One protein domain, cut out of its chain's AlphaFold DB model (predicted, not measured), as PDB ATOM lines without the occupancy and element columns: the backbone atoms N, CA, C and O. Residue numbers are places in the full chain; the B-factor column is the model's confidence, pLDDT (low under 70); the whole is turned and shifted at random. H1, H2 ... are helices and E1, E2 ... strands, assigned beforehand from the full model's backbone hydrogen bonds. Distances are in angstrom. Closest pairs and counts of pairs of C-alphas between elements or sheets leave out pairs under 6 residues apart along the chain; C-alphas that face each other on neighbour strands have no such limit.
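What this domain is: This is residues 143 to 185 of the 320 residues of the protein "Sushi domain-containing protein" of Amphibalanus amphitrite (UniProt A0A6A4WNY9). A long hairpin of two strands, E1 and E2, makes one side of this small domain, with a short pair of strands, E3 and E4, near one end of E2 and a single short helix, H1, near its other end. The links of residues 163 to 169 and 175 to 181 run lengthwise between these two ends, and residues 168 to 169 pair with residues 151 to 152 of E2. The printed part has 43 residues, with four named strands and one named helix in the order E1, E2, E3, H1, E4; the class is mixed, helices and strands. The two sheets, in the orders E1 - E2 and E3 - E4, are antiparallel. The whole is compact, with a radius of gyration of the C-alphas of 10.2 A and spans of 28 by 19 by 14 A.

How they stand to each other: E1, residues 143 to 148, and E2, residues 151 to 156, form an antiparallel hairpin with 147 degrees between their directions. N 143 and O 155 are 2.8 A apart and N 147 and O 151 are 3.0 A apart, both within hydrogen-bond range. Outside the named strands, residues 168 to 169 pair antiparallel with residues 151 to 152 of E2. E3, residues 160 to 162, comes closest to E2 at the C-alphas of Pro 162 and Leu 154, 6.2 A apart. H1, residues 170 to 174, comes closest to E2 at the C-alphas of Cys 170 and Thr 151, 5.8 A apart. In H1, the O i to N i+4 pair is within hydrogen-bond range. E4, residues 182 to 184, is the antiparallel neighbour of E3, with 141 degrees between their directions. Across this pair, N 161 and O 183 are within hydrogen-bond range at 2.8 A. The closest C-alphas of E2 and E4 are those of Cys 156 and Cys 182, 5.7 A apart. E1 is apart from E3, H1 and E4.

Where its parts are: E1 runs from C-alpha 143 at (207.422, 186.279, 141.970) to C-alpha 148, 15.4 A. E2 runs from C-alpha 151 at (210.083, 183.274, 154.635) to C-alpha 156, 16.4 A. E3, from Tyr 160 to Pro 162, and H1, from Cys 170 to Gln 174, measure 6.9 A and 6.3 A from first to last C-alpha. E4, 6.5 A, ends with C-alpha 184 at (218.164, 192.543, 134.488).

The domain as a whole: The two C-alphas farthest apart are those of Thr 149 and Ala 185, 29.9 A. The printed part has no cut. The links E1 to E2 and E2 to E3 are tight, and those from E3 to H1 and from H1 to E4 are short, with 7 residues each. The mean pLDDT of the printed part is 75.6, and it is under 70 at residue 159, residues 164 to 165 and residues 176 to 180.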
ATOM      1  N   LEU A 143     208.419 186.802 141.050       81.38
ATOM      2  CA  LEU A 143     207.422 186.279 141.970       81.38
ATOM      3  C   LEU A 143     208.084 185.880 143.295       81.38
ATOM      4  O   LEU A 143     209.175 185.309 143.314       81.38
ATOM      5  N   TYR A 144     207.420 186.163 144.415       81.00
ATOM      6  CA  TYR A 144     207.831 185.634 145.714       81.00
ATOM      7  C   TYR A 144     207.317 184.205 145.881       81.00
ATOM      8  O   TYR A 144     206.113 183.963 145.873       81.00
ATOM      9  N   GLU A 145     208.234 183.261 146.061       83.50
ATOM     10  CA  GLU A 145     207.921 181.862 146.334       83.50
ATOM     11  C   GLU A 145     208.116 181.569 147.832       83.50
ATOM     12  O   GLU A 145     209.194 181.848 148.375       83.50
ATOM     13  N   PRO A 146     207.113 181.012 148.532       81.31
ATOM     14  CA  PRO A 146     207.251 180.649 149.939       81.31
ATOM     15  C   PRO A 146     208.198 179.452 150.095       81.31
ATOM     16  O   PRO A 146     208.018 178.410 149.464       81.31
ATOM     17  N   VAL A 147     209.213 179.587 150.954       79.56
ATOM     18  CA  VAL A 147     210.191 178.511 151.235       79.56
ATOM     19  C   VAL A 147     209.889 177.817 152.563       79.56
ATOM     20  O   VAL A 147     210.047 176.604 152.699       79.56
ATOM     21  N   GLN A 148     209.471 178.591 153.561       76.69
ATOM     22  CA  GLN A 148     209.165 178.150 154.919       76.69
ATOM     23  C   GLN A 148     208.166 179.128 155.545       76.69
ATOM     24  O   GLN A 148     207.966 180.223 155.022       76.69
ATOM     25  N   THR A 149     207.580 178.771 156.689       73.38
ATOM     26  CA  THR A 149     206.673 179.659 157.433       73.38
ATOM     27  C   THR A 149     207.356 181.009 157.701       73.38
ATOM     28  O   THR A 149     208.400 181.016 158.353       73.38
ATOM     29  N   ASP A 150     206.784 182.120 157.214       77.88
ATOM     30  CA  ASP A 150     207.308 183.500 157.351       77.88
ATOM     31  C   ASP A 150     208.583 183.822 156.531       77.88
ATOM     32  O   ASP A 150     209.243 184.833 156.772       77.88
ATOM     33  N   THR A 151     208.942 182.999 155.535       81.25
ATOM     34  CA  THR A 151     210.083 183.274 154.635       81.25
ATOM     35  C   THR A 151     209.757 183.044 153.166       81.25
ATOM     36  O   THR A 151     209.208 182.007 152.782       81.25
ATOM     37  N   VAL A 152     210.185 183.990 152.335       82.94
ATOM     38  CA  VAL A 152     210.019 183.951 150.880       82.94
ATOM     39  C   VAL A 152     211.357 184.069 150.175       82.94
ATOM     40  O   VAL A 152     212.300 184.698 150.663       82.94
ATOM     41  N   LYS A 153     211.432 183.475 148.991       84.81
ATOM     42  CA  LYS A 153     212.528 183.648 148.048       84.81
ATOM     43  C   LYS A 153     212.014 184.378 146.815       84.81
ATOM     44  O   LYS A 153     210.912 184.112 146.353       84.81
ATOM     45  N   LEU A 154     212.822 185.285 146.278       79.75
ATOM     46  CA  LEU A 154     212.518 185.938 145.011       79.75
ATOM     47  C   LEU A 154     212.910 185.020 143.843       79.75
ATOM     48  O   LEU A 154     214.082 184.668 143.684       79.75
ATOM     49  N   SER A 155     211.916 184.650 143.044       83.00
ATOM     50  CA  SER A 155     212.042 183.957 141.765       83.00
ATOM     51  C   SER A 155     211.896 184.999 140.656       83.00
ATOM     52  O   SER A 155     210.964 185.794 140.700       83.00
ATOM     53  N   CYS A 156     212.831 185.070 139.712       81.75
ATOM     54  CA  CYS A 156     212.830 186.104 138.673       81.75
ATOM     55  C   CYS A 156     212.485 185.529 137.301       81.75
ATOM     56  O   CYS A 156     212.798 184.372 137.007       81.75
ATOM     57  N   ASP A 157     211.894 186.368 136.455       83.56
ATOM     58  CA  ASP A 157     211.620 186.055 135.058       83.56
ATOM     59  C   ASP A 157     212.922 185.764 134.285       83.56
ATOM     60  O   ASP A 157     214.001 186.252 134.652       83.56
ATOM     61  N   PRO A 158     212.862 185.001 133.176       78.19
ATOM     62  CA  PRO A 158     214.024 184.759 132.330       78.19
ATOM     63  C   PRO A 158     214.708 186.062 131.907       78.19
ATOM     64  O   PRO A 158     214.071 186.976 131.390       78.19
ATOM     65  N   GLY A 159     216.025 186.133 132.113       69.88
ATOM     66  CA  GLY A 159     216.801 187.344 131.840       69.88
ATOM     67  C   GLY A 159     216.917 188.300 133.020       69.88
ATOM     68  O   GLY A 159     217.549 189.340 132.878       69.88
ATOM     69  N   TYR A 160     216.372 187.939 134.181       73.81
ATOM     70  CA  TYR A 160     216.552 188.655 135.433       73.81
ATOM     71  C   TYR A 160     217.127 187.729 136.505       73.81
ATOM     72  O   TYR A 160     216.891 186.522 136.519       73.81
ATOM     73  N   SER A 161     217.899 188.306 137.419       71.12
ATOM     74  CA  SER A 161     218.508 187.602 138.545       71.12
ATOM     75  C   SER A 161     218.165 188.316 139.852       71.12
ATOM     76  O   SER A 161     218.088 189.549 139.874       71.12
ATOM     77  N   PRO A 162     217.910 187.581 140.945       73.12
ATOM     78  CA  PRO A 162     217.543 188.212 142.199       73.12
ATOM     79  C   PRO A 162     218.756 188.948 142.778       73.12
ATOM     80  O   PRO A 162     219.872 188.429 142.771       73.12
ATOM     81  N   SER A 163     218.534 190.144 143.326       72.19
ATOM     82  CA  SER A 163     219.583 190.937 143.985       72.19
ATOM     83  C   SER A 163     220.287 190.180 145.122       72.19
ATOM     84  O   SER A 163     221.462 190.428 145.391       72.19
ATOM     85  N   CYS A 164     219.584 189.242 145.768       69.25
ATOM     86  CA  CYS A 164     220.122 188.279 146.727       69.25
ATOM     87  C   CYS A 164     219.457 186.907 146.545       69.25
ATOM     88  O   CYS A 164     218.260 186.821 146.284       69.25
ATOM     89  N   SER A 165     220.225 185.831 146.726       67.12
ATOM     90  CA  SER A 165     219.744 184.447 146.602       67.12
ATOM     91  C   SER A 165     219.108 183.882 147.875       67.12
ATOM     92  O   SER A 165     218.427 182.852 147.805       67.12
ATOM     93  N   ASP A 166     219.363 184.515 149.021       75.12
ATOM     94  CA  ASP A 166     218.955 184.015 150.331       75.12
ATOM     95  C   ASP A 166     217.468 184.302 150.605       75.12
ATOM     96  O   ASP A 166     216.977 185.374 150.238       75.12
ATOM     97  N   PRO A 167     216.735 183.375 151.254       80.06
ATOM     98  CA  PRO A 167     215.361 183.624 151.681       80.06
ATOM     99  C   PRO A 167     215.297 184.771 152.693       80.06
ATOM    100  O   PRO A 167     216.122 184.855 153.603       80.06
ATOM    101  N   VAL A 168     214.284 185.625 152.563       80.81
ATOM    102  CA  VAL A 168     214.073 186.795 153.425       80.81
ATOM    103  C   VAL A 168     212.744 186.658 154.161       80.81
ATOM    104  O   VAL A 168     211.796 186.052 153.654       80.81
ATOM    105  N   ARG A 169     212.671 187.208 155.377       82.94
ATOM    106  CA  ARG A 169     211.432 187.215 156.157       82.94
ATOM    107  C   ARG A 169     210.433 188.207 155.580       82.94
ATOM    108  O   ARG A 169     210.797 189.312 155.181       82.94
ATOM    109  N   CYS A 170     209.159 187.848 155.598       77.31
ATOM    110  CA  CYS A 170     208.107 188.687 155.022       77.31
ATOM    111  C   CYS A 170     207.943 190.014 155.777       77.31
ATOM    112  O   CYS A 170     207.764 191.066 155.163       77.31
ATOM    113  N   SER A 171     208.135 189.983 157.096       77.44
ATOM    114  CA  SER A 171     208.192 191.173 157.952       77.44
ATOM    115  C   SER A 171     209.306 192.162 157.571       77.44
ATOM    116  O   SER A 171     209.089 193.372 157.638       77.44
ATOM    117  N   ASP A 172     210.467 191.681 157.116       75.50
ATOM    118  CA  ASP A 172     211.582 192.544 156.708       75.50
ATOM    119  C   ASP A 172     211.313 193.255 155.371       75.50
ATOM    120  O   ASP A 172     211.703 194.409 155.176       75.50
ATOM    121  N   LEU A 173     210.599 192.589 154.459       71.94
ATOM    122  CA  LEU A 173     210.156 193.185 153.196       71.94
ATOM    123  C   LEU A 173     209.050 194.228 153.426       71.94
ATOM    124  O   LEU A 173     209.119 195.318 152.864       71.94
ATOM    125  N   GLN A 174     208.078 193.937 154.299       74.31
ATOM    126  CA  GLN A 174     206.977 194.858 154.635       74.31
ATOM    127  C   GLN A 174     207.459 196.109 155.384       74.31
ATOM    128  O   GLN A 174     206.991 197.213 155.119       74.31
ATOM    129  N   SER A 175     208.423 195.954 156.297       71.25
ATOM    130  CA  SER A 175     209.047 197.070 157.027       71.25
ATOM    131  C   SER A 175     210.031 197.871 156.154       71.25
ATOM    132  O   SER A 175     210.459 198.971 156.511       71.25
ATOM    133  N   GLY A 176     210.417 197.327 154.993       66.69
ATOM    134  CA  GLY A 176     211.415 197.913 154.102       66.69
ATOM    135  C   GLY A 176     212.850 197.842 154.637       66.69
ATOM    136  O   GLY A 176     213.725 198.543 154.118       66.69
ATOM    137  N   THR A 177     213.104 197.016 155.661       64.88
ATOM    138  CA  THR A 177     214.443 196.731 156.206       64.88
ATOM    139  C   THR A 177     215.253 195.854 155.253       64.88
ATOM    140  O   THR A 177     216.471 196.020 155.163       64.88
ATOM    141  N   ALA A 178     214.580 194.995 154.485       62.50
ATOM    142  CA  ALA A 178     215.139 194.258 153.362       62.50
ATOM    143  C   ALA A 178     214.464 194.673 152.047       62.50
ATOM    144  O   ALA A 178     213.290 195.036 152.013       62.50
ATOM    145  N   ARG A 179     215.218 194.621 150.944       67.94
ATOM    146  CA  ARG A 179     214.701 194.862 149.590       67.94
ATOM    147  C   ARG A 179     215.236 193.796 148.653       67.94
ATOM    148  O   ARG A 179     216.448 193.627 148.540       67.94
ATOM    149  N   LEU A 180     214.321 193.110 147.986       67.25
ATOM    150  CA  LEU A 180     214.619 192.166 146.923       67.25
ATOM    151  C   LEU A 180     214.112 192.759 145.612       67.25
ATOM    152  O   LEU A 180     213.011 193.299 145.550       67.25
ATOM    153  N   SER A 181     214.935 192.682 144.576       74.62
ATOM    154  CA  SER A 181     214.570 193.136 143.238       74.62
ATOM    155  C   SER A 181     215.154 192.198 142.201       74.62
ATOM    156  O   SER A 181     216.283 191.726 142.361       74.62
ATOM    157  N   CYS A 182     214.411 191.970 141.124       75.19
ATOM    158  CA  CYS A 182     214.920 191.276 139.955       75.19
ATOM    159  C   CYS A 182     215.736 192.263 139.123       75.19
ATOM    160  O   CYS A 182     215.228 193.262 138.620       75.19
ATOM    161  N   VAL A 183     217.037 192.008 139.031       74.81
ATOM    162  CA  VAL A 183     217.981 192.829 138.278       74.81
ATOM    163  C   VAL A 183     218.153 192.202 136.907       74.81
ATOM    164  O   VAL A 183     218.458 191.012 136.808       74.81
ATOM    165  N   ALA A 184     217.954 192.997 135.855       74.75
ATOM    166  CA  ALA A 184     218.164 192.543 134.488       74.75
ATOM    167  C   ALA A 184     219.590 192.002 134.337       74.75
ATOM    168  O   ALA A 184     220.558 192.652 134.742       74.75
ATOM    169  N   ALA A 185     219.712 190.812 133.753       70.00
ATOM    170  CA  ALA A 185     220.994 190.220 133.443       70.00
ATOM    171  C   ALA A 185     221.729 191.154 132.483       70.00
ATOM    172  O   ALA A 185     221.221 191.552 131.431       70.00
TER     173      ALA A 185